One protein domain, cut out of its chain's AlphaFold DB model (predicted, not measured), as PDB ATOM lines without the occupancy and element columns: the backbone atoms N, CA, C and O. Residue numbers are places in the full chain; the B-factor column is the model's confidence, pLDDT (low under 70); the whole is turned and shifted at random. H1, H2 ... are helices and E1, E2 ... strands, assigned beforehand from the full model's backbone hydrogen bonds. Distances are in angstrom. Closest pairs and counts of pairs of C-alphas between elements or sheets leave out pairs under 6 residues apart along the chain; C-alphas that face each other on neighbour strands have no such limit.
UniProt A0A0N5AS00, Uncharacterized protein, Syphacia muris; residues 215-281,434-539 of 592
ATOM      1  N   MET A 215     -39.329 -35.165 -25.874       69.19
ATOM      2  CA  MET A 215     -38.568 -35.973 -24.930       69.19
ATOM      3  C   MET A 215     -38.002 -35.055 -23.858       69.19
ATOM      4  O   MET A 215     -37.202 -34.167 -24.146       69.19
ATOM      5  N   ALA A 216     -38.393 -35.293 -22.614       70.25
ATOM      6  CA  ALA A 216     -37.841 -34.605 -21.466       70.25
ATOM      7  C   ALA A 216     -36.569 -35.304 -20.970       70.25
ATOM      8  O   ALA A 216     -36.418 -36.531 -21.044       70.25
ATOM      9  N   TYR A 217     -35.649 -34.498 -20.444       72.06
ATOM     10  CA  TYR A 217     -34.422 -34.939 -19.797       72.06
ATOM     11  C   TYR A 217     -34.271 -34.227 -18.457       72.06
ATOM     12  O   TYR A 217     -34.392 -33.006 -18.373       72.06
ATOM     13  N   CYS A 218     -33.963 -34.991 -17.416       71.00
ATOM     14  CA  CYS A 218     -33.616 -34.469 -16.104       71.00
ATOM     15  C   CYS A 218     -32.353 -35.169 -15.602       71.00
ATOM     16  O   CYS A 218     -32.147 -36.351 -15.876       71.00
ATOM     17  N   ALA A 219     -31.512 -34.448 -14.868       73.44
ATOM     18  CA  ALA A 219     -30.361 -35.016 -14.186       73.44
ATOM     19  C   ALA A 219     -30.367 -34.582 -12.720       73.44
ATOM     20  O   ALA A 219     -30.446 -33.391 -12.427       73.44
ATOM     21  N   TYR A 220     -30.255 -35.549 -11.815       76.31
ATOM     22  CA  TYR A 220     -30.092 -35.308 -10.386       76.31
ATOM     23  C   TYR A 220     -28.644 -35.589 -10.002       76.31
ATOM     24  O   TYR A 220     -28.199 -36.735 -10.089       76.31
ATOM     25  N   ASP A 221     -27.911 -34.560  -9.584       74.88
ATOM     26  CA  ASP A 221     -26.574 -34.716  -9.009       74.88
ATOM     27  C   ASP A 221     -26.720 -35.078  -7.520       74.88
ATOM     28  O   ASP A 221     -26.847 -34.213  -6.655       74.88
ATOM     29  N   VAL A 222     -26.749 -36.381  -7.231       80.75
ATOM     30  CA  VAL A 222     -26.923 -36.941  -5.877       80.75
ATOM     31  C   VAL A 222     -25.673 -36.715  -5.037       80.75
ATOM     32  O   VAL A 222     -25.749 -36.272  -3.893       80.75
ATOM     33  N   LEU A 223     -24.520 -36.991  -5.640       83.19
ATOM     34  CA  LEU A 223     -23.213 -36.610  -5.136       83.19
ATOM     35  C   LEU A 223     -22.598 -35.697  -6.190       83.19
ATOM     36  O   LEU A 223     -22.296 -36.140  -7.296       83.19
ATOM     37  N   SER A 224     -22.482 -34.411  -5.869       80.44
ATOM     38  CA  SER A 224     -21.941 -33.406  -6.787       80.44
ATOM     39  C   SER A 224     -20.417 -33.380  -6.750       80.44
ATOM     40  O   SER A 224     -19.810 -33.590  -5.696       80.44
ATOM     41  N   GLU A 225     -19.803 -33.032  -7.875       83.00
ATOM     42  CA  GLU A 225     -18.379 -32.708  -7.918       83.00
ATOM     43  C   GLU A 225     -18.090 -31.482  -7.044       83.00
ATOM     44  O   GLU A 225     -18.769 -30.456  -7.158       83.00
ATOM     45  N   THR A 226     -17.086 -31.577  -6.170       81.94
ATOM     46  CA  THR A 226     -16.651 -30.456  -5.328       81.94
ATOM     47  C   THR A 226     -15.179 -30.139  -5.552       81.94
ATOM     48  O   THR A 226     -14.369 -31.065  -5.659       81.94
ATOM     49  N   PRO A 227     -14.811 -28.843  -5.584       82.19
ATOM     50  CA  PRO A 227     -13.408 -28.455  -5.613       82.19
ATOM     51  C   PRO A 227     -12.694 -28.962  -4.354       82.19
ATOM     52  O   PRO A 227     -13.336 -29.177  -3.321       82.19
ATOM     53  N   ASN A 228     -11.379 -29.149  -4.451       81.88
ATOM     54  CA  ASN A 228     -10.562 -29.497  -3.292       81.88
ATOM     55  C   ASN A 228     -10.548 -28.321  -2.308       81.88
ATOM     56  O   ASN A 228     -10.399 -27.161  -2.694       81.88
ATOM     57  N   SER A 229     -10.759 -28.636  -1.037       79.94
ATOM     58  CA  SER A 229     -10.622 -27.713   0.080       79.94
ATOM     59  C   SER A 229      -9.182 -27.705   0.597       79.94
ATOM     60  O   SER A 229      -8.390 -28.586   0.281       79.94
ATOM     61  N   THR A 230      -8.845 -26.742   1.454       74.06
ATOM     62  CA  THR A 230      -7.516 -26.656   2.091       74.06
ATOM     63  C   THR A 230      -7.204 -27.815   3.042       74.06
ATOM     64  O   THR A 230      -6.075 -27.925   3.505       74.06
ATOM     65  N   LEU A 231      -8.207 -28.617   3.412       75.56
ATOM     66  CA  LEU A 231      -8.054 -29.784   4.287       75.56
ATOM     67  C   LEU A 231      -7.888 -31.087   3.499       75.56
ATOM     68  O   LEU A 231      -7.583 -32.120   4.092       75.56
ATOM     69  N   ASP A 232      -8.135 -31.053   2.191       79.62
ATOM     70  CA  ASP A 232      -8.046 -32.229   1.344       79.62
ATOM     71  C   ASP A 232      -6.595 -32.516   0.949       79.62
ATOM     72  O   ASP A 232      -5.755 -31.621   0.888       79.62
ATOM     73  N   SER A 233      -6.311 -33.781   0.641       78.25
ATOM     74  CA  SER A 233      -5.046 -34.163   0.011       78.25
ATOM     75  C   SER A 233      -4.909 -33.493  -1.358       78.25
ATOM     76  O   SER A 233      -5.879 -33.443  -2.118       78.25
ATOM     77  N   ASP A 234      -3.696 -33.077  -1.723       77.44
ATOM     78  CA  ASP A 234      -3.400 -32.474  -3.032       77.44
ATOM     79  C   ASP A 234      -3.787 -33.388  -4.205       77.44
ATOM     80  O   ASP A 234      -4.129 -32.926  -5.291       77.44
ATOM     81  N   CYS A 235      -3.781 -34.705  -3.983       81.31
ATOM     82  CA  CYS A 235      -4.184 -35.697  -4.978       81.31
ATOM     83  C   CYS A 235      -5.645 -36.153  -4.850       81.31
ATOM     84  O   CYS A 235      -6.034 -37.127  -5.497       81.31
ATOM     85  N   ARG A 236      -6.468 -35.480  -4.033       88.69
ATOM     86  CA  ARG A 236      -7.903 -35.767  -3.952       88.69
ATOM     87  C   ARG A 236      -8.553 -35.539  -5.312       88.69
ATOM     88  O   ARG A 236      -8.383 -34.491  -5.934       88.69
ATOM     89  N   ILE A 237      -9.371 -36.503  -5.720       89.19
ATOM     90  CA  ILE A 237     -10.200 -36.426  -6.918       89.19
ATOM     91  C   ILE A 237     -11.651 -36.644  -6.498       89.19
ATOM     92  O   ILE A 237     -12.003 -37.676  -5.930       89.19
ATOM     93  N   SER A 238     -12.499 -35.653  -6.770       90.06
ATOM     94  CA  SER A 238     -13.900 -35.665  -6.353       90.06
ATOM     95  C   SER A 238     -14.677 -36.810  -7.004       90.06
ATOM     96  O   SER A 238     -14.710 -36.932  -8.225       90.06
ATOM     97  N   ALA A 239     -15.387 -37.578  -6.189       91.19
ATOM     98  CA  ALA A 239     -16.413 -38.510  -6.624       91.19
ATOM     99  C   ALA A 239     -17.678 -37.772  -7.089       91.19
ATOM    100  O   ALA A 239     -17.930 -36.629  -6.679       91.19
ATOM    101  N   PHE A 240     -18.497 -38.443  -7.903       88.19
ATOM    102  CA  PHE A 240     -19.846 -37.980  -8.219       88.19
ATOM    103  C   PHE A 240     -20.812 -39.132  -8.516       88.19
ATOM    104  O   PHE A 240     -20.431 -40.222  -8.941       88.19
ATOM    105  N   LEU A 241     -22.097 -38.862  -8.309       87.75
ATOM    106  CA  LEU A 241     -23.209 -39.741  -8.651       87.75
ATOM    107  C   LEU A 241     -24.310 -38.894  -9.278       87.75
ATOM    108  O   LEU A 241     -24.878 -38.020  -8.620       87.75
ATOM    109  N   ARG A 242     -24.635 -39.191 -10.534       85.19
ATOM    110  CA  ARG A 242     -25.674 -38.515 -11.307       85.19
ATOM    111  C   ARG A 242     -26.728 -39.510 -11.771       85.19
ATOM    112  O   ARG A 242     -26.417 -40.536 -12.372       85.19
ATOM    113  N   LEU A 243     -27.992 -39.171 -11.549       83.00
ATOM    114  CA  LEU A 243     -29.142 -39.924 -12.043       83.00
ATOM    115  C   LEU A 243     -29.748 -39.179 -13.224       83.00
ATOM    116  O   LEU A 243     -30.334 -38.114 -13.060       83.00
ATOM    117  N   ALA A 244     -29.585 -39.729 -14.421       82.38
ATOM    118  CA  ALA A 244     -30.092 -39.165 -15.660       82.38
ATOM    119  C   ALA A 244     -31.402 -39.856 -16.059       82.38
ATOM    120  O   ALA A 244     -31.429 -41.060 -16.302       82.38
ATOM    121  N   VAL A 245     -32.481 -39.091 -16.173       77.81
ATOM    122  CA  VAL A 245     -33.833 -39.583 -16.453       77.81
ATOM    123  C   VAL A 245     -34.300 -39.039 -17.795       77.81
ATOM    124  O   VAL A 245     -34.113 -37.857 -18.091       77.81
ATOM    125  N   ARG A 246     -34.889 -39.905 -18.625       77.62
ATOM    126  CA  ARG A 246     -35.440 -39.546 -19.941       77.62
ATOM    127  C   ARG A 246     -36.829 -40.138 -20.102       77.62
ATOM    128  O   ARG A 246     -36.993 -41.339 -19.902       77.62
ATOM    129  N   TRP A 247     -37.804 -39.321 -20.487       76.75
ATOM    130  CA  TRP A 247     -39.179 -39.773 -20.698       76.75
ATOM    131  C   TRP A 247     -39.859 -38.986 -21.822       76.75
ATOM    132  O   TRP A 247     -39.502 -37.829 -22.054       76.75
ATOM    133  N   PRO A 248     -40.807 -39.604 -22.544       78.25
ATOM    134  CA  PRO A 248     -41.647 -38.878 -23.486       78.25
ATOM    135  C   PRO A 248     -42.573 -37.926 -22.726       78.25
ATOM    136  O   PRO A 248     -43.092 -38.285 -21.670       78.25
ATOM    137  N   CYS A 249     -42.784 -36.731 -23.264       70.81
ATOM    138  CA  CYS A 249     -43.699 -35.745 -22.694       70.81
ATOM    139  C   CYS A 249     -44.520 -35.060 -23.792       70.81
ATOM    140  O   CYS A 249     -44.371 -35.337 -24.986       70.81
ATOM    141  N   THR A 250     -45.403 -34.163 -23.378       69.94
ATOM    142  CA  THR A 250     -46.109 -33.217 -24.246       69.94
ATOM    143  C   THR A 250     -45.601 -31.792 -24.012       69.94
ATOM    144  O   THR A 250     -44.905 -31.528 -23.030       69.94
ATOM    145  N   ALA A 251     -45.935 -30.858 -24.910       64.50
ATOM    146  CA  ALA A 251     -45.568 -29.446 -24.761       64.50
ATOM    147  C   ALA A 251     -46.123 -28.822 -23.464       64.50
ATOM    148  O   ALA A 251     -45.468 -27.990 -22.843       64.50
ATOM    149  N   GLU A 252     -47.300 -29.268 -23.013       64.44
ATOM    150  CA  GLU A 252     -47.942 -28.793 -21.778       64.44
ATOM    151  C   GLU A 252     -47.240 -29.293 -20.503       64.44
ATOM    152  O   GLU A 252     -47.400 -28.719 -19.427       64.44
ATOM    153  N   GLU A 253     -46.427 -30.345 -20.618       63.28
ATOM    154  CA  GLU A 253     -45.692 -30.977 -19.518       63.28
ATOM    155  C   GLU A 253     -44.246 -30.465 -19.410       63.28
ATOM    156  O   GLU A 253     -43.385 -31.101 -18.790       63.28
ATOM    157  N   LEU A 254     -43.947 -29.311 -20.008       58.88
ATOM    158  CA  LEU A 254     -42.640 -28.674 -19.910       58.88
ATOM    159  C   LEU A 254     -42.300 -28.366 -18.441       58.88
ATOM    160  O   LEU A 254     -43.099 -27.781 -17.714       58.88
ATOM    161  N   LEU A 255     -41.103 -28.762 -17.999       61.19
ATOM    162  CA  LEU A 255     -40.666 -28.729 -16.590       61.19
ATOM    163  C   LEU A 255     -41.485 -29.591 -15.614       61.19
ATOM    164  O   LEU A 255     -41.358 -29.427 -14.396       61.19
ATOM    165  N   SER A 256     -42.301 -30.518 -16.112       67.69
ATOM    166  CA  SER A 256     -42.894 -31.541 -15.254       67.69
ATOM    167  C   SER A 256     -41.802 -32.370 -14.576       67.69
ATOM    168  O   SER A 256     -40.694 -32.551 -15.092       67.69
ATOM    169  N   GLN A 257     -42.109 -32.873 -13.382       70.38
ATOM    170  CA  GLN A 257     -41.253 -33.870 -12.757       70.38
ATOM    171  C   GLN A 257     -41.295 -35.166 -13.579       70.38
ATOM    172  O   GLN A 257     -42.347 -35.495 -14.134       70.38
ATOM    173  N   PRO A 258     -40.183 -35.921 -13.645       78.75
ATOM    174  CA  PRO A 258     -40.192 -37.224 -14.289       78.75
ATOM    175  C   PRO A 258     -41.280 -38.122 -13.691       78.75
ATOM    176  O   PRO A 258     -41.436 -38.152 -12.466       78.75
ATOM    177  N   PRO A 259     -42.017 -38.887 -14.519       83.19
ATOM    178  CA  PRO A 259     -42.987 -39.832 -14.003       83.19
ATOM    179  C   PRO A 259     -42.273 -40.897 -13.151       83.19
ATOM    180  O   PRO A 259     -41.133 -41.258 -13.456       83.19
ATOM    181  N   PRO A 260     -42.927 -41.463 -12.119       81.44
ATOM    182  CA  PRO A 260     -42.299 -42.426 -11.207       81.44
ATOM    183  C   PRO A 260     -41.681 -43.649 -11.900       81.44
ATOM    184  O   PRO A 260     -40.700 -44.207 -11.420       81.44
ATOM    185  N   HIS A 261     -42.237 -44.043 -13.047       85.19
ATOM    186  CA  HIS A 261     -41.792 -45.186 -13.848       85.19
ATOM    187  C   HIS A 261     -40.793 -44.810 -14.954       85.19
ATOM    188  O   HIS A 261     -40.458 -45.649 -15.788       85.19
ATOM    189  N   ALA A 262     -40.329 -43.555 -15.000       83.12
ATOM    190  CA  ALA A 262     -39.336 -43.134 -15.976       83.12
ATOM    191  C   ALA A 262     -38.027 -43.916 -15.777       83.12
ATOM    192  O   ALA A 262     -37.568 -44.048 -14.637       83.12
ATOM    193  N   PRO A 263     -37.401 -44.410 -16.860       84.31
ATOM    194  CA  PRO A 263     -36.149 -45.143 -16.766       84.31
ATOM    195  C   PRO A 263     -35.010 -44.222 -16.318       84.31
ATOM    196  O   PRO A 263     -34.821 -43.128 -16.865       84.31
ATOM    197  N   VAL A 264     -34.210 -44.699 -15.365       85.12
ATOM    198  CA  VAL A 264     -33.056 -43.983 -14.817       85.12
ATOM    199  C   VAL A 264     -31.763 -44.584 -15.366       85.12
ATOM    200  O   VAL A 264     -31.549 -45.795 -15.371       85.12
ATOM    201  N   THR A 265     -30.872 -43.724 -15.846       86.88
ATOM    202  CA  THR A 265     -29.482 -44.063 -16.157       86.88
ATOM    203  C   THR A 265     -28.606 -43.551 -15.029       86.88
ATOM    204  O   THR A 265     -28.595 -42.352 -14.749       86.88
ATOM    205  N   VAL A 266     -27.870 -44.452 -14.391       87.31
ATOM    206  CA  VAL A 266     -26.943 -44.107 -13.315       87.31
ATOM    207  C   VAL A 266     -25.581 -43.835 -13.937       87.31
ATOM    208  O   VAL A 266     -25.081 -44.639 -14.727       87.31
ATOM    209  N   VAL A 267     -25.006 -42.684 -13.601       87.75
ATOM    210  CA  VAL A 267     -23.627 -42.322 -13.927       87.75
ATOM    211  C   VAL A 267     -22.893 -42.147 -12.610       87.75
ATOM    212  O   VAL A 267     -23.258 -41.284 -11.811       87.75
ATOM    213  N   VAL A 268     -21.904 -42.993 -12.357       90.75
ATOM    214  CA  VAL A 268     -21.179 -43.033 -11.088       90.75
ATOM    215  C   VAL A 268     -19.684 -42.986 -11.335       90.75
ATOM    216  O   VAL A 268     -19.166 -43.626 -12.248       90.75
ATOM    217  N   TYR A 269     -19.009 -42.226 -10.485       91.25
ATOM    218  CA  TYR A 269     -17.574 -42.052 -10.495       91.25
ATOM    219  C   TYR A 269     -17.067 -42.106  -9.047       91.25
ATOM    220  O   TYR A 269     -17.478 -41.269  -8.235       91.25
ATOM    221  N   PRO A 270     -16.220 -43.089  -8.691       90.69
ATOM    222  CA  PRO A 270     -15.858 -43.361  -7.297       90.69
ATOM    223  C   PRO A 270     -14.941 -42.303  -6.669       90.69
ATOM    224  O   PRO A 270     -14.887 -42.217  -5.445       90.69
ATOM    225  N   GLY A 271     -14.250 -41.488  -7.476       90.88
ATOM    226  CA  GLY A 271     -13.257 -40.526  -6.987       90.88
ATOM    227  C   GLY A 271     -12.014 -41.186  -6.374       90.88
ATOM    228  O   GLY A 271     -11.785 -42.385  -6.519       90.88
ATOM    229  N   TRP A 272     -11.183 -40.386  -5.702       92.19
ATOM    230  CA  TRP A 272      -9.985 -40.838  -4.988       92.19
ATOM    231  C   TRP A 272      -9.685 -39.946  -3.787       92.19
ATOM    232  O   TRP A 272      -9.686 -38.721  -3.912       92.19
ATOM    233  N   LEU A 273      -9.442 -40.567  -2.625       89.50
ATOM    234  CA  LEU A 273      -9.295 -39.897  -1.321       89.50
ATOM    235  C   LEU A 273     -10.454 -38.937  -0.984       89.50
ATOM    236  O   LEU A 273     -10.278 -37.965  -0.251       89.50
ATOM    237  N   ASP A 274     -11.645 -39.171  -1.537       90.06
ATOM    238  CA  ASP A 274     -12.807 -38.329  -1.275       90.06
ATOM    239  C   ASP A 274     -13.497 -38.789   0.013       90.06
ATOM    240  O   ASP A 274     -14.096 -39.858   0.067       90.06
ATOM    241  N   SER A 275     -13.447 -37.977   1.067       89.19
ATOM    242  CA  SER A 275     -14.017 -38.318   2.380       89.19
ATOM    243  C   SER A 275     -15.530 -38.574   2.365       89.19
ATOM    244  O   SER A 275     -16.065 -39.170   3.297       89.19
ATOM    245  N   ARG A 276     -16.221 -38.144   1.303       87.50
ATOM    246  CA  ARG A 276     -17.675 -38.267   1.138       87.50
ATOM    247  C   ARG A 276     -18.124 -39.646   0.660       87.50
ATOM    248  O   ARG A 276     -19.319 -39.930   0.740       87.50
ATOM    249  N   VAL A 277     -17.218 -40.470   0.128       90.62
ATOM    250  CA  VAL A 277     -17.564 -41.820  -0.342       90.62
ATOM    251  C   VAL A 277     -17.379 -42.863   0.766       90.62
ATOM    252  O   VAL A 277     -16.584 -42.653   1.685       90.62
ATOM    253  N   PRO A 278     -18.098 -43.999   0.700       90.56
ATOM    254  CA  PRO A 278     -17.895 -45.106   1.628       90.56
ATOM    255  C   PRO A 278     -16.445 -45.605   1.618       90.56
ATOM    256  O   PRO A 278     -15.799 -45.630   0.572       90.56
ATOM    257  N   TYR A 279     -15.954 -46.050   2.777       92.00
ATOM    258  CA  TYR A 279     -14.591 -46.578   2.950       92.00
ATOM    259  C   TYR A 279     -13.484 -45.593   2.551       92.00
ATOM    260  O   TYR A 279     -12.425 -46.000   2.065       92.00
ATOM    261  N   SER A 280     -13.709 -44.295   2.758       88.00
ATOM    262  CA  SER A 280     -12.696 -43.263   2.532       88.00
ATOM    263  C   SER A 280     -11.428 -43.522   3.355       88.00
ATOM    264  O   SER A 280     -10.330 -43.434   2.812       88.00
ATOM    265  N   ASP A 281     -11.547 -43.996   4.596       85.38
ATOM    266  CA  ASP A 281     -10.391 -44.366   5.431       85.38
ATOM    267  C   ASP A 281      -9.518 -45.470   4.806       85.38
ATOM    268  O   ASP A 281      -8.303 -45.517   5.008       85.38
ATOM    269  N   MET A 434     -23.645 -58.525  -1.654       88.12
ATOM    270  CA  MET A 434     -23.538 -57.882  -2.972       88.12
ATOM    271  C   MET A 434     -23.299 -58.875  -4.111       88.12
ATOM    272  O   MET A 434     -23.477 -58.533  -5.278       88.12
ATOM    273  N   VAL A 435     -22.896 -60.102  -3.785       88.44
ATOM    274  CA  VAL A 435     -22.595 -61.167  -4.743       88.44
ATOM    275  C   VAL A 435     -23.341 -62.428  -4.329       88.44
ATOM    276  O   VAL A 435     -23.439 -62.740  -3.145       88.44
ATOM    277  N   ALA A 436     -23.850 -63.172  -5.310       79.94
ATOM    278  CA  ALA A 436     -24.600 -64.403  -5.065       79.94
ATOM    279  C   ALA A 436     -23.712 -65.576  -4.609       79.94
ATOM    280  O   ALA A 436     -24.186 -66.495  -3.946       79.94
ATOM    281  N   ASN A 437     -22.438 -65.591  -5.019       79.56
ATOM    282  CA  ASN A 437     -21.507 -66.686  -4.768       79.56
ATOM    283  C   ASN A 437     -20.068 -66.178  -4.609       79.56
ATOM    284  O   ASN A 437     -19.560 -65.475  -5.480       79.56
ATOM    285  N   VAL A 438     -19.380 -66.634  -3.558       82.44
ATOM    286  CA  VAL A 438     -17.953 -66.363  -3.304       82.44
ATOM    287  C   VAL A 438     -17.084 -66.710  -4.519       82.44
ATOM    288  O   VAL A 438     -16.169 -65.965  -4.846       82.44
ATOM    289  N   LYS A 439     -17.434 -67.758  -5.279       83.00
ATOM    290  CA  LYS A 439     -16.685 -68.172  -6.479       83.00
ATOM    291  C   LYS A 439     -16.600 -67.102  -7.566       83.00
ATOM    292  O   LYS A 439     -15.652 -67.110  -8.340       83.00
ATOM    293  N   GLU A 440     -17.592 -66.220  -7.674       80.31
ATOM    294  CA  GLU A 440     -17.552 -65.121  -8.646       80.31
ATOM    295  C   GLU A 440     -16.496 -64.082  -8.253       80.31
ATOM    296  O   GLU A 440     -15.748 -63.592  -9.098       80.31
ATOM    297  N   LEU A 441     -16.390 -63.821  -6.954       83.88
ATOM    298  CA  LEU A 441     -15.396 -62.926  -6.385       83.88
ATOM    299  C   LEU A 441     -13.993 -63.545  -6.402       83.88
ATOM    300  O   LEU A 441     -13.026 -62.856  -6.728       83.88
ATOM    301  N   ASP A 442     -13.887 -64.847  -6.134       82.06
ATOM    302  CA  ASP A 442     -12.639 -65.594  -6.289       82.06
ATOM    303  C   ASP A 442     -12.183 -65.587  -7.745       82.06
ATOM    304  O   ASP A 442     -11.028 -65.281  -8.004       82.06
ATOM    305  N   ALA A 443     -13.079 -65.810  -8.713       81.62
ATOM    306  CA  ALA A 443     -12.738 -65.741 -10.133       81.62
ATOM    307  C   ALA A 443     -12.241 -64.344 -10.541       81.62
ATOM    308  O   ALA A 443     -11.263 -64.237 -11.283       81.62
ATOM    309  N   PHE A 444     -12.867 -63.276 -10.033       81.75
ATOM    310  CA  PHE A 444     -12.387 -61.905 -10.225       81.75
ATOM    311  C   PHE A 444     -10.973 -61.731  -9.654       81.75
ATOM    312  O   PHE A 444     -10.064 -61.318 -10.373       81.75
ATOM    313  N   CYS A 445     -10.758 -62.134  -8.401       80.50
ATOM    314  CA  CYS A 445      -9.458 -62.025  -7.747       80.50
ATOM    315  C   CYS A 445      -8.381 -62.890  -8.424       80.50
ATOM    316  O   CYS A 445      -7.257 -62.437  -8.608       80.50
ATOM    317  N   ASP A 446      -8.704 -64.124  -8.800       77.56
ATOM    318  CA  ASP A 446      -7.771 -65.107  -9.350       77.56
ATOM    319  C   ASP A 446      -7.399 -64.807 -10.797       77.56
ATOM    320  O   ASP A 446      -6.227 -64.928 -11.148       77.56
ATOM    321  N   SER A 447      -8.339 -64.315 -11.612       71.00
ATOM    322  CA  SER A 447      -8.047 -63.849 -12.980       71.00
ATOM    323  C   SER A 447      -7.001 -62.727 -13.025       71.00
ATOM    324  O   SER A 447      -6.369 -62.486 -14.053       71.00
ATOM    325  N   ARG A 448      -6.812 -62.053 -11.889       69.19
ATOM    326  CA  ARG A 448      -5.975 -60.873 -11.697       69.19
ATOM    327  C   ARG A 448      -4.790 -61.107 -10.754       69.19
ATOM    328  O   ARG A 448      -3.938 -60.224 -10.624       69.19
ATOM    329  N   ASN A 449      -4.707 -62.272 -10.109       64.25
ATOM    330  CA  ASN A 449      -3.569 -62.648  -9.278       64.25
ATOM    331  C   ASN A 449      -2.379 -62.955 -10.192       64.25
ATOM    332  O   ASN A 449      -2.200 -64.072 -10.674       64.25
ATOM    333  N   SER A 450      -1.566 -61.935 -10.459       61.59
ATOM    334  CA  SER A 450      -0.297 -62.121 -11.153       61.59
ATOM    335  C   SER A 450       0.732 -62.788 -10.232       61.59
ATOM    336  O   SER A 450       0.639 -62.683  -9.012       61.59
ATOM    337  N   ILE A 451       1.772 -63.384 -10.822       65.62
ATOM    338  CA  ILE A 451       2.938 -63.909 -10.086       65.62
ATOM    339  C   ILE A 451       3.643 -62.801  -9.271       65.62
ATOM    340  O   ILE A 451       4.262 -63.086  -8.251       65.62
ATOM    341  N   SER A 452       3.541 -61.540  -9.706       85.00
ATOM    342  CA  SER A 452       4.167 -60.378  -9.063       85.00
ATOM    343  C   SER A 452       3.244 -59.692  -8.045       85.00
ATOM    344  O   SER A 452       2.029 -59.582  -8.266       85.00
ATOM    345  N   LEU A 453       3.822 -59.191  -6.949       85.62
ATOM    346  CA  LEU A 453       3.094 -58.451  -5.910       85.62
ATOM    347  C   LEU A 453       2.605 -57.094  -6.427       85.62
ATOM    348  O   LEU A 453       1.558 -56.600  -6.017       85.62
ATOM    349  N   GLU A 454       3.339 -56.508  -7.365       86.12
ATOM    350  CA  GLU A 454       3.077 -55.177  -7.885       86.12
ATOM    351  C   GLU A 454       1.760 -55.121  -8.654       86.12
ATOM    352  O   GLU A 454       0.937 -54.240  -8.407       86.12
ATOM    353  N   ASN A 455       1.509 -56.098  -9.530       83.44
ATOM    354  CA  ASN A 455       0.228 -56.152 -10.238       83.44
ATOM    355  C   ASN A 455      -0.902 -56.615  -9.309       83.44
ATOM    356  O   ASN A 455      -2.056 -56.281  -9.549       83.44
ATOM    357  N   SER A 456      -0.597 -57.362  -8.239       86.94
ATOM    358  CA  SER A 456      -1.601 -57.686  -7.219       86.94
ATOM    359  C   SER A 456      -2.115 -56.413  -6.530       86.94
ATOM    360  O   SER A 456      -3.316 -56.296  -6.299       86.94
ATOM    361  N   ALA A 457      -1.248 -55.418  -6.302       88.94
ATOM    362  CA  ALA A 457      -1.651 -54.110  -5.783       88.94
ATOM    363  C   ALA A 457      -2.565 -53.336  -6.745       88.94
ATOM    364  O   ALA A 457      -3.592 -52.810  -6.315       88.94
ATOM    365  N   ASP A 458      -2.253 -53.325  -8.043       86.31
ATOM    366  CA  ASP A 458      -3.118 -52.689  -9.046       86.31
ATOM    367  C   ASP A 458      -4.496 -53.385  -9.108       86.31
ATOM    368  O   ASP A 458      -5.539 -52.739  -9.208       86.31
ATOM    369  N   SER A 459      -4.532 -54.711  -8.955       87.19
ATOM    370  CA  SER A 459      -5.780 -55.479  -8.861       87.19
ATOM    371  C   SER A 459      -6.592 -55.146  -7.604       87.19
ATOM    372  O   SER A 459      -7.824 -55.126  -7.655       87.19
ATOM    373  N   MET A 460      -5.938 -54.837  -6.478       90.44
ATOM    374  CA  MET A 460      -6.628 -54.365  -5.269       90.44
ATOM    375  C   MET A 460      -7.261 -52.991  -5.468       90.44
ATOM    376  O   MET A 460      -8.342 -52.740  -4.935       90.44
ATOM    377  N   PHE A 461      -6.650 -52.130  -6.284       90.50
ATOM    378  CA  PHE A 461      -7.250 -50.854  -6.657       90.50
ATOM    379  C   PHE A 461      -8.565 -51.038  -7.428       90.50
ATOM    380  O   PHE A 461      -9.553 -50.364  -7.131       90.50
ATOM    381  N   LEU A 462      -8.638 -52.010  -8.340       90.38
ATOM    382  CA  LEU A 462      -9.891 -52.366  -9.023       90.38
ATOM    383  C   LEU A 462     -10.952 -52.907  -8.059       90.38
ATOM    384  O   LEU A 462     -12.122 -52.523  -8.140       90.38
ATOM    385  N   LEU A 463     -10.549 -53.799  -7.151       91.69
ATOM    386  CA  LEU A 463     -11.456 -54.398  -6.174       91.69
ATOM    387  C   LEU A 463     -12.058 -53.333  -5.246       91.69
ATOM    388  O   LEU A 463     -13.271 -53.313  -5.045       91.69
ATOM    389  N   TYR A 464     -11.228 -52.414  -4.748       93.44
ATOM    390  CA  TYR A 464     -11.663 -51.294  -3.919       93.44
ATOM    391  C   TYR A 464     -12.679 -50.407  -4.639       93.44
ATOM    392  O   TYR A 464     -13.770 -50.176  -4.123       93.44
ATOM    393  N   ASN A 465     -12.365 -49.958  -5.858       92.75
ATOM    394  CA  ASN A 465     -13.284 -49.115  -6.621       92.75
ATOM    395  C   ASN A 465     -14.601 -49.845  -6.933       92.75
ATOM    396  O   ASN A 465     -15.665 -49.230  -6.900       92.75
ATOM    397  N   SER A 466     -14.558 -51.162  -7.169       93.00
ATOM    398  CA  SER A 466     -15.773 -51.969  -7.351       93.00
ATOM    399  C   SER A 466     -16.656 -51.940  -6.103       93.00
ATOM    400  O   SER A 466     -17.858 -51.707  -6.207       93.00
ATOM    401  N   LEU A 467     -16.053 -52.144  -4.925       94.56
ATOM    402  CA  LEU A 467     -16.741 -52.080  -3.636       94.56
ATOM    403  C   LEU A 467     -17.356 -50.694  -3.406       94.56
ATOM    404  O   LEU A 467     -18.544 -50.603  -3.109       94.56
ATOM    405  N   VAL A 468     -16.589 -49.617  -3.605       94.31
ATOM    406  CA  VAL A 468     -17.074 -48.237  -3.432       94.31
ATOM    407  C   VAL A 468     -18.282 -47.964  -4.327       94.31
ATOM    408  O   VAL A 468     -19.314 -47.501  -3.837       94.31
ATOM    409  N   ILE A 469     -18.203 -48.297  -5.620       92.75
ATOM    410  CA  ILE A 469     -19.311 -48.080  -6.560       92.75
ATOM    411  C   ILE A 469     -20.549 -48.880  -6.145       92.75
ATOM    412  O   ILE A 469     -21.658 -48.336  -6.144       92.75
ATOM    413  N   LEU A 470     -20.382 -50.153  -5.776       92.62
ATOM    414  CA  LEU A 470     -21.490 -51.000  -5.336       92.62
ATOM    415  C   LEU A 470     -22.167 -50.448  -4.080       92.62
ATOM    416  O   LEU A 470     -23.398 -50.383  -4.031       92.62
ATOM    417  N   THR A 471     -21.387 -49.994  -3.099       92.56
ATOM    418  CA  THR A 471     -21.925 -49.395  -1.873       92.56
ATOM    419  C   THR A 471     -22.638 -48.079  -2.149       92.56
ATOM    420  O   THR A 471     -23.745 -47.896  -1.648       92.56
ATOM    421  N   ILE A 472     -22.077 -47.198  -2.987       90.56
ATOM    422  CA  ILE A 472     -22.742 -45.955  -3.414       90.56
ATOM    423  C   ILE A 472     -24.096 -46.285  -4.052       90.56
ATOM    424  O   ILE A 472     -25.123 -45.717  -3.678       90.56
ATOM    425  N   CYS A 473     -24.132 -47.247  -4.974       88.75
ATOM    426  CA  CYS A 473     -25.379 -47.649  -5.619       88.75
ATOM    427  C   CYS A 473     -26.391 -48.189  -4.602       88.75
ATOM    428  O   CYS A 473     -27.536 -47.748  -4.606       88.75
ATOM    429  N   LYS A 474     -25.974 -49.070  -3.686       88.25
ATOM    430  CA  LYS A 474     -26.836 -49.624  -2.627       88.25
ATOM    431  C   LYS A 474     -27.347 -48.551  -1.650       88.25
ATOM    432  O   LYS A 474     -28.460 -48.662  -1.150       88.25
ATOM    433  N   GLN A 475     -26.553 -47.515  -1.378       87.38
ATOM    434  CA  GLN A 475     -26.901 -46.434  -0.454       87.38
ATOM    435  C   GLN A 475     -27.960 -45.482  -1.030       87.38
ATOM    436  O   GLN A 475     -28.835 -45.020  -0.297       87.38
ATOM    437  N   TYR A 476     -27.884 -45.172  -2.328       83.94
ATOM    438  CA  TYR A 476     -28.748 -44.170  -2.968       83.94
ATOM    439  C   TYR A 476     -29.890 -44.759  -3.804       83.94
ATOM    440  O   TYR A 476     -30.856 -44.049  -4.102       83.94
ATOM    441  N   LEU A 477     -29.836 -46.055  -4.122       83.94
ATOM    442  CA  LEU A 477     -30.836 -46.759  -4.918       83.94
ATOM    443  C   LEU A 477     -31.431 -47.931  -4.118       83.94
ATOM    444  O   LEU A 477     -30.719 -48.717  -3.498       83.94
ATOM    445  N   ARG A 478     -32.754 -48.077  -4.166       82.38
ATOM    446  CA  ARG A 478     -33.539 -49.185  -3.604       82.38
ATOM    447  C   ARG A 478     -33.465 -50.396  -4.527       82.38
ATOM    448  O   ARG A 478     -34.430 -50.766  -5.182       82.38
ATOM    449  N   ILE A 479     -32.286 -50.993  -4.587       82.44
ATOM    450  CA  ILE A 479     -32.003 -52.134  -5.451       82.44
ATOM    451  C   ILE A 479     -32.243 -53.425  -4.662       82.44
ATOM    452  O   ILE A 479     -31.727 -53.592  -3.557       82.44
ATOM    453  N   GLY A 480     -33.023 -54.355  -5.220       83.62
ATOM    454  CA  GLY A 480     -33.217 -55.680  -4.618       83.62
ATOM    455  C   GLY A 480     -31.965 -56.566  -4.722       83.62
ATOM    456  O   GLY A 480     -31.117 -56.344  -5.584       83.62
ATOM    457  N   ALA A 481     -31.877 -57.626  -3.906       85.88
ATOM    458  CA  ALA A 481     -30.723 -58.544  -3.866       85.88
ATOM    459  C   ALA A 481     -30.304 -59.070  -5.258       85.88
ATOM    460  O   ALA A 481     -29.137 -59.046  -5.630       85.88
ATOM    461  N   HIS A 482     -31.273 -59.460  -6.090       86.69
ATOM    462  CA  HIS A 482     -30.984 -59.935  -7.445       86.69
ATOM    463  C   HIS A 482     -30.349 -58.858  -8.341       86.69
ATOM    464  O   HIS A 482     -29.425 -59.127  -9.107       86.69
ATOM    465  N   GLN A 483     -30.843 -57.626  -8.245       85.25
ATOM    466  CA  GLN A 483     -30.375 -56.525  -9.077       85.25
ATOM    467  C   GLN A 483     -28.978 -56.049  -8.644       85.25
ATOM    468  O   GLN A 483     -28.159 -55.739  -9.508       85.25
ATOM    469  N   ILE A 484     -28.665 -56.055  -7.339       88.81
ATOM    470  CA  ILE A 484     -27.310 -55.737  -6.862       88.81
ATOM    471  C   ILE A 484     -26.309 -56.814  -7.280       88.81
ATOM    472  O   ILE A 484     -25.207 -56.470  -7.697       88.81
ATOM    473  N   HIS A 485     -26.715 -58.092  -7.288       90.44
ATOM    474  CA  HIS A 485     -25.875 -59.168  -7.820       90.44
ATOM    475  C   HIS A 485     -25.536 -58.898  -9.278       90.44
ATOM    476  O   HIS A 485     -24.360 -58.840  -9.615       90.44
ATOM    477  N   LEU A 486     -26.538 -58.652 -10.130       88.25
ATOM    478  CA  LEU A 486     -26.334 -58.322 -11.546       88.25
ATOM    479  C   LEU A 486     -25.432 -57.095 -11.750       88.25
ATOM    480  O   LEU A 486     -24.584 -57.107 -12.646       88.25
ATOM    481  N   LEU A 487     -25.593 -56.058 -10.923       88.94
ATOM    482  CA  LEU A 487     -24.732 -54.880 -10.947       88.94
ATOM    483  C   LEU A 487     -23.278 -55.245 -10.618       88.94
ATOM    484  O   LEU A 487     -22.381 -54.850 -11.360       88.94
ATOM    485  N   ALA A 488     -23.046 -56.051  -9.578       91.38
ATOM    486  CA  ALA A 488     -21.713 -56.529  -9.217       91.38
ATOM    487  C   ALA A 488     -21.064 -57.316 -10.360       91.38
ATOM    488  O   ALA A 488     -19.937 -57.003 -10.740       91.38
ATOM    489  N   ARG A 489     -21.796 -58.242 -11.004       89.19
ATOM    490  CA  ARG A 489     -21.270 -58.994 -12.165       89.19
ATOM    491  C   ARG A 489     -20.854 -58.063 -13.298       89.19
ATOM    492  O   ARG A 489     -19.821 -58.273 -13.929       89.19
ATOM    493  N   ARG A 490     -21.659 -57.029 -13.567       88.19
ATOM    494  CA  ARG A 490     -21.380 -56.049 -14.624       88.19
ATOM    495  C   ARG A 490     -20.133 -55.225 -14.310       88.19
ATOM    496  O   ARG A 490     -19.289 -55.081 -15.191       88.19
ATOM    497  N   ILE A 491     -20.003 -54.738 -13.075       90.44
ATOM    498  CA  ILE A 491     -18.837 -53.967 -12.620       90.44
ATOM    499  C   ILE A 491     -17.577 -54.830 -12.691       90.44
ATOM    500  O   ILE A 491     -16.614 -54.443 -13.347       90.44
ATOM    501  N   PHE A 492     -17.602 -56.035 -12.115       90.00
ATOM    502  CA  PHE A 492     -16.465 -56.956 -12.159       90.00
ATOM    503  C   PHE A 492     -16.081 -57.339 -13.587       90.00
ATOM    504  O   PHE A 492     -14.898 -57.362 -13.918       90.00
ATOM    505  N   SER A 493     -17.056 -57.592 -14.466       87.12
ATOM    506  CA  SER A 493     -16.785 -57.891 -15.875       87.12
ATOM    507  C   SER A 493     -16.122 -56.718 -16.594       87.12
ATOM    508  O   SER A 493     -15.187 -56.936 -17.361       87.12
ATOM    509  N   GLN A 494     -16.594 -55.490 -16.373       86.69
ATOM    510  CA  GLN A 494     -16.026 -54.303 -17.007       86.69
ATOM    511  C   GLN A 494     -14.618 -54.025 -16.480       86.69
ATOM    512  O   GLN A 494     -13.682 -53.852 -17.257       86.69
ATOM    513  N   PHE A 495     -14.440 -54.068 -15.161       87.19
ATOM    514  CA  PHE A 495     -13.140 -53.838 -14.547       87.19
ATOM    515  C   PHE A 495     -12.151 -54.953 -14.841       87.19
ATOM    516  O   PHE A 495     -10.968 -54.657 -14.855       87.19
ATOM    517  N   ASN A 496     -12.577 -56.185 -15.133       82.94
ATOM    518  CA  ASN A 496     -11.688 -57.252 -15.609       82.94
ATOM    519  C   ASN A 496     -11.153 -57.013 -17.025       82.94
ATOM    520  O   ASN A 496     -10.042 -57.437 -17.333       82.94
ATOM    521  N   GLN A 497     -11.922 -56.340 -17.882       81.88
ATOM    522  CA  GLN A 497     -11.500 -56.015 -19.248       81.88
ATOM    523  C   GLN A 497     -10.549 -54.815 -19.296       81.88
ATOM    524  O   GLN A 497      -9.822 -54.646 -20.271       81.88
ATOM    525  N   MET A 498     -10.532 -53.998 -18.243       80.62
ATOM    526  CA  MET A 498      -9.683 -52.816 -18.160       80.62
ATOM    527  C   MET A 498      -8.206 -53.212 -18.050       80.62
ATOM    528  O   MET A 498      -7.838 -54.062 -17.236       80.62
ATOM    529  N   VAL A 499      -7.343 -52.607 -18.859       72.06
ATOM    530  CA  VAL A 499      -5.892 -52.802 -18.766       72.06
ATOM    531  C   VAL A 499      -5.317 -51.561 -18.112       72.06
ATOM    532  O   VAL A 499      -5.068 -50.565 -18.779       72.06
ATOM    533  N   LEU A 500      -5.128 -51.621 -16.795       70.06
ATOM    534  CA  LEU A 500      -4.491 -50.527 -16.075       70.06
ATOM    535  C   LEU A 500      -3.010 -50.453 -16.471       70.06
ATOM    536  O   LEU A 500      -2.306 -51.464 -16.339       70.06
ATOM    537  N   PRO A 501      -2.493 -49.289 -16.908       68.19
ATOM    538  CA  PRO A 501      -1.055 -49.085 -16.919       68.19
ATOM    539  C   PRO A 501      -0.526 -49.234 -15.483       68.19
ATOM    540  O   PRO A 501      -1.247 -48.922 -14.529       68.19
ATOM    541  N   PRO A 502       0.726 -49.691 -15.292       65.69
ATOM    542  CA  PRO A 502       1.297 -49.818 -13.957       65.69
ATOM    543  C   PRO A 502       1.175 -48.481 -13.232       65.69
ATOM    544  O   PRO A 502       1.662 -47.470 -13.753       65.69
ATOM    545  N   ILE A 503       0.564 -48.478 -12.039       67.44
ATOM    546  CA  ILE A 503       0.362 -47.282 -11.201       67.44
ATOM    547  C   ILE A 503       1.723 -46.856 -10.627       67.44
ATOM    548  O   ILE A 503       2.061 -47.042  -9.462       67.44
ATOM    549  N   SER A 504       2.579 -46.369 -11.515       59.75
ATOM    550  CA  SER A 504       3.998 -46.105 -11.297       59.75
ATOM    551  C   SER A 504       4.276 -44.613 -11.142       59.75
ATOM    552  O   SER A 504       5.284 -44.250 -10.546       59.75
ATOM    553  N   SER A 505       3.371 -43.752 -11.616       60.34
ATOM    554  CA  SER A 505       3.391 -42.295 -11.436       60.34
ATOM    555  C   SER A 505       2.461 -41.806 -10.315       60.34
ATOM    556  O   SER A 505       2.607 -40.666  -9.879       60.34
ATOM    557  N   GLY A 506       1.599 -42.673  -9.773       72.19
ATOM    558  CA  GLY A 506       0.524 -42.317  -8.837       72.19
ATOM    559  C   GLY A 506      -0.847 -42.384  -9.516       72.19
ATOM    560  O   GLY A 506      -0.940 -42.751 -10.685       72.19
ATOM    561  N   ILE A 507      -1.913 -42.065  -8.782       81.12
ATOM    562  CA  ILE A 507      -3.274 -42.046  -9.334       81.12
ATOM    563  C   ILE A 507      -3.550 -40.659  -9.907       81.12
ATOM    564  O   ILE A 507      -3.484 -39.662  -9.190       81.12
ATOM    565  N   THR A 508      -3.839 -40.603 -11.205       80.62
ATOM    566  CA  THR A 508      -4.164 -39.372 -11.931       80.62
ATOM    567  C   THR A 508      -5.659 -39.295 -12.237       80.62
ATOM    568  O   THR A 508      -6.360 -40.309 -12.270       80.62
ATOM    569  N   ALA A 509      -6.151 -38.084 -12.511       77.56
ATOM    570  CA  ALA A 509      -7.527 -37.881 -12.966       77.56
ATOM    571  C   ALA A 509      -7.817 -38.602 -14.292       77.56
ATOM    572  O   ALA A 509      -8.927 -39.075 -14.499       77.56
ATOM    573  N   GLU A 510      -6.822 -38.724 -15.172       78.69
ATOM    574  CA  GLU A 510      -6.942 -39.462 -16.434       78.69
ATOM    575  C   GLU A 510      -7.162 -40.957 -16.204       78.69
ATOM    576  O   GLU A 510      -8.076 -41.524 -16.792       78.69
ATOM    577  N   LEU A 511      -6.398 -41.565 -15.290       82.06
ATOM    578  CA  LEU A 511      -6.566 -42.974 -14.932       82.06
ATOM    579  C   LEU A 511      -7.956 -43.243 -14.351       82.06
ATOM    580  O   LEU A 511      -8.602 -44.229 -14.693       82.06
ATOM    581  N   LEU A 512      -8.432 -42.363 -13.466       84.75
ATOM    582  CA  LEU A 512      -9.735 -42.551 -12.836       84.75
ATOM    583  C   LEU A 512     -10.907 -42.334 -13.792       84.75
ATOM    584  O   LEU A 512     -11.950 -42.937 -13.564       84.75
ATOM    585  N   LYS A 513     -10.768 -41.540 -14.864       82.06
ATOM    586  CA  LYS A 513     -11.836 -41.381 -15.873       82.06
ATOM    587  C   LYS A 513     -12.286 -42.718 -16.463       82.06
ATOM    588  O   LYS A 513     -13.468 -42.870 -16.752       82.06
ATOM    589  N   GLU A 514     -11.396 -43.706 -16.568       82.69
ATOM    590  CA  GLU A 514     -11.752 -45.059 -17.024       82.69
ATOM    591  C   GLU A 514     -12.721 -45.791 -16.072       82.69
ATOM    592  O   GLU A 514     -13.419 -46.721 -16.479       82.69
ATOM    593  N   PHE A 515     -12.814 -45.344 -14.815       84.12
ATOM    594  CA  PHE A 515     -13.730 -45.864 -13.800       84.12
ATOM    595  C   PHE A 515     -15.097 -45.167 -13.809       84.12
ATOM    596  O   PHE A 515     -15.954 -45.520 -12.994       84.12
ATOM    597  N   GLU A 516     -15.338 -44.192 -14.696       86.88
ATOM    598  CA  GLU A 516     -16.680 -43.643 -14.882       86.88
ATOM    599  C   GLU A 516     -17.598 -44.721 -15.465       86.88
ATOM    600  O   GLU A 516     -17.451 -45.172 -16.604       86.88
ATOM    601  N   LEU A 517     -18.585 -45.136 -14.673       84.44
ATOM    602  CA  LEU A 517     -19.541 -46.150 -15.078       84.44
ATOM    603  C   LEU A 517     -20.882 -45.516 -15.404       84.44
ATOM    604  O   LEU A 517     -21.541 -44.912 -14.558       84.44
ATOM    605  N   LYS A 518     -21.324 -45.740 -16.641       85.19
ATOM    606  CA  LYS A 518     -22.661 -45.396 -17.113       85.19
ATOM    607  C   LYS A 518     -23.439 -46.667 -17.395       85.19
ATOM    608  O   LYS A 518     -23.180 -47.367 -18.375       85.19
ATOM    609  N   PHE A 519     -24.437 -46.953 -16.569       80.62
ATOM    610  CA  PHE A 519     -25.306 -48.103 -16.780       80.62
ATOM    611  C   PHE A 519     -26.777 -47.707 -16.772       80.62
ATOM    612  O   PHE A 519     -27.275 -46.971 -15.921       80.62
ATOM    613  N   LYS A 520     -27.478 -48.237 -17.773       71.25
ATOM    614  CA  LYS A 520     -28.932 -48.299 -17.820       71.25
ATOM    615  C   LYS A 520     -29.334 -49.637 -17.208       71.25
ATOM    616  O   LYS A 520     -28.828 -50.676 -17.640       71.25
ATOM    617  N   PHE A 521     -30.179 -49.585 -16.192       69.44
ATOM    618  CA  PHE A 521     -30.717 -50.746 -15.492       69.44
ATOM    619  C   PHE A 521     -32.244 -50.609 -15.434       69.44
ATOM    620  O   PHE A 521     -32.758 -49.519 -15.694       69.44
ATOM    621  N   ASP A 522     -32.961 -51.674 -15.075       69.62
ATOM    622  CA  ASP A 522     -34.408 -51.640 -14.786       69.62
ATOM    623  C   ASP A 522     -34.682 -50.939 -13.440       69.62
ATOM    624  O   ASP A 522     -35.323 -51.479 -12.544       69.62
ATOM    625  N   VAL A 523     -34.101 -49.752 -13.273       73.88
ATOM    626  CA  VAL A 523     -34.291 -48.848 -12.144       73.88
ATOM    627  C   VAL A 523     -35.132 -47.697 -12.662       73.88
ATOM    628  O   VAL A 523     -34.789 -47.028 -13.644       73.88
ATOM    629  N   THR A 524     -36.254 -47.480 -11.999       82.31
ATOM    630  CA  THR A 524     -37.145 -46.357 -12.247       82.31
ATOM    631  C   THR A 524     -36.977 -45.307 -11.159       82.31
ATOM    632  O   THR A 524     -36.294 -45.518 -10.157       82.31
ATOM    633  N   LEU A 525     -37.579 -44.133 -11.341       75.75
ATOM    634  CA  LEU A 525     -37.471 -43.051 -10.362       75.75
ATOM    635  C   LEU A 525     -37.982 -43.461  -8.968       75.75
ATOM    636  O   LEU A 525     -37.452 -42.990  -7.963       75.75
ATOM    637  N   ILE A 526     -38.975 -44.356  -8.895       78.00
ATOM    638  CA  ILE A 526     -39.529 -44.859  -7.626       78.00
ATOM    639  C   ILE A 526     -38.505 -45.641  -6.789       78.00
ATOM    640  O   ILE A 526     -38.625 -45.732  -5.563       78.00
ATOM    641  N   ASP A 527     -37.490 -46.179  -7.461       77.81
ATOM    642  CA  ASP A 527     -36.427 -46.971  -6.864       77.81
ATOM    643  C   ASP A 527     -35.306 -46.070  -6.318       77.81
ATOM    644  O   ASP A 527     -34.369 -46.552  -5.695       77.81
ATOM    645  N   VAL A 528     -35.375 -44.749  -6.484       75.94
ATOM    646  CA  VAL A 528     -34.425 -43.806  -5.878       75.94
ATOM    647  C   VAL A 528     -34.913 -43.430  -4.476       75.94
ATOM    648  O   VAL A 528     -36.092 -43.128  -4.277       75.94
ATOM    649  N   TYR A 529     -34.029 -43.431  -3.469       69.81
ATOM    650  CA  TYR A 529     -34.449 -43.060  -2.114       69.81
ATOM    651  C   TYR A 529     -34.998 -41.617  -2.072       69.81
ATOM    652  O   TYR A 529     -34.339 -40.704  -2.564       69.81
ATOM    653  N   PRO A 530     -36.141 -41.357  -1.400       57.91
ATOM    654  CA  PRO A 530     -36.777 -40.033  -1.383       57.91
ATOM    655  C   PRO A 530     -35.874 -38.892  -0.890       57.91
ATOM    656  O   PRO A 530     -36.031 -37.745  -1.296       57.91
ATOM    657  N   ASN A 531     -34.901 -39.207  -0.029       59.50
ATOM    658  CA  ASN A 531     -33.949 -38.242   0.524       59.50
ATOM    659  C   ASN A 531     -33.006 -37.636  -0.529       59.50
ATOM    660  O   ASN A 531     -32.433 -36.578  -0.279       59.50
ATOM    661  N   VAL A 532     -32.874 -38.277  -1.693       57.31
ATOM    662  CA  VAL A 532     -32.041 -37.824  -2.814       57.31
ATOM    663  C   VAL A 532     -32.622 -36.573  -3.487       57.31
ATOM    664  O   VAL A 532     -31.876 -35.709  -3.937       57.31
ATOM    665  N   PHE A 533     -33.947 -36.408  -3.488       54.34
ATOM    666  CA  PHE A 533     -34.625 -35.298  -4.172       54.34
ATOM    667  C   PHE A 533     -34.584 -33.960  -3.413       54.34
ATOM    668  O   PHE A 533     -35.255 -33.010  -3.803       54.34
ATOM    669  N   LYS A 534     -33.798 -33.854  -2.332       40.22
ATOM    670  CA  LYS A 534     -33.620 -32.603  -1.571       40.22
ATOM    671  C   LYS A 534     -32.636 -31.616  -2.221       40.22
ATOM    672  O   LYS A 534     -32.477 -30.511  -1.709       40.22
ATOM    673  N   VAL A 535     -31.972 -31.997  -3.314       34.34
ATOM    674  CA  VAL A 535     -30.899 -31.216  -3.955       34.34
ATOM    675  C   VAL A 535     -31.406 -30.508  -5.218       34.34
ATOM    676  O   VAL A 535     -32.229 -31.045  -5.956       34.34
ATOM    677  N   LEU A 536     -30.925 -29.274  -5.417       31.78
ATOM    678  CA  LEU A 536     -31.293 -28.324  -6.473       31.78
ATOM    679  C   LEU A 536     -31.507 -28.985  -7.848       31.78
ATOM    680  O   LEU A 536     -30.599 -29.594  -8.411       31.78
ATOM    681  N   VAL A 537     -32.696 -28.789  -8.417       29.67
ATOM    682  CA  VAL A 537     -33.039 -29.234  -9.771       29.67
ATOM    683  C   VAL A 537     -32.411 -28.277 -10.789       29.67
ATOM    684  O   VAL A 537     -32.868 -27.146 -10.953       29.67
ATOM    685  N   LEU A 538     -31.374 -28.731 -11.493       28.94
ATOM    686  CA  LEU A 538     -30.894 -28.101 -12.725       28.94
ATOM    687  C   LEU A 538     -31.711 -28.665 -13.894       28.94
ATOM    688  O   LEU A 538     -31.444 -29.753 -14.401       28.94
ATOM    689  N   LEU A 539     -32.748 -27.931 -14.297       29.86
ATOM    690  CA  LEU A 539     -33.589 -28.289 -15.438       29.86
ATOM    691  C   LEU A 539     -32.888 -27.890 -16.738       29.86
ATOM    692  O   LEU A 539     -32.802 -26.714 -17.083       29.86
TER     693      LEU A 539
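Overview. This is residues 215 to 281 and 434 to 539 of the 592 residues of an uncharacterized protein of Syphacia muris (UniProt A0A0N5AS00). What is the main shape? A strongly twisted sheet of four strands has the long helix H2 over one face with its residues 465 to 476, and the rest of H2 runs on past the sheet. H3 and H1 join H2 in a three-helix bundle, H3 on the sheet near edge strand E4 and H1 away from the sheet. What are the figures? The printed part has 173 residues, in the order E1 E2 E3 H1 H2 H3 H4 E4 H5, with a mixed class and an all-antiparallel sheet ordered E1, E2, E3, E4. It is compact, with a radius of gyration of the C-alphas of 17.8 A and spans of 62 by 43 by 24 A.

Along the chain. Where are the strands? E1 is residues 215 to 223, 25.1 A long, from C-alpha 215 at (-38.568, -35.973, -24.930). E2 is residues 240 to 249, 28.0 A; E3 is residues 263 to 269, 19.8 A; E4 is residues 517 to 524, 17.8 A, and bends by 68 degrees at Phe 521. Where are the helices? H1 is residues 438 to 447, 14.1 A; H2 is residues 453 to 476, 35.0 A; H3 is residues 481 to 497, 24.7 A. H4 is residues 509 to 513, 6.3 A; H5 is residues 530 to 534, 8.1 A, ending with C-alpha 534 at (-33.620, -32.603, -1.571).

Arrangement. How do the strands pair? E1, E2 and E3 form a meander, each strand the antiparallel neighbour of the one before, with N 218 and O 245 at 2.9 A and N 242 and O 267 at 2.8 A. E3 and E4 are antiparallel, with N 266 and O 519 at 3.0 A. How do helices meet the sheet? H2 and H3 on one face make two layers, helices over a sheet; H2 lies over E3 at a height over the sheet of 10.4 A, and their closest C-alphas, Val 268 and Ile 469, are 7.0 A apart. H5 only grazes the sheet, with residues 531 to 534. How do H1, H2 and H3 stand? They form an up and down bundle, each helix running against the one before; H2 and H3, a helical hairpin, touch at Ser 466 and Ile 491, their closest C-alphas, 6.4 A apart. H3 touches H1 with residues 489 to 496 alone, the closest C-alphas being Phe 444 and Phe 492, 6.7 A. What of the helix backbones? In H1, H2, H3 and H4 every O i to N i+4 pair is within hydrogen-bond range; in H5 0 of 1 is, and 1 of 2 O i to N i+3 pairs.

Size, cuts and confidence. How large is it, and where is it cut? The C-alphas of Glu 252 and Ile 451, the two farthest apart, are 62.9 A apart. Residues 282 to 433 are not printed, and C-alphas 281 and 434 are 20.6 A apart. Which links are long, and where is confidence low? E1 to E2, E2 to E3 and H3 to H4 are long links. The printed part has a mean pLDDT of 79.4, with 30 residues under 70, among them residues 250 to 256 and 529 to 539.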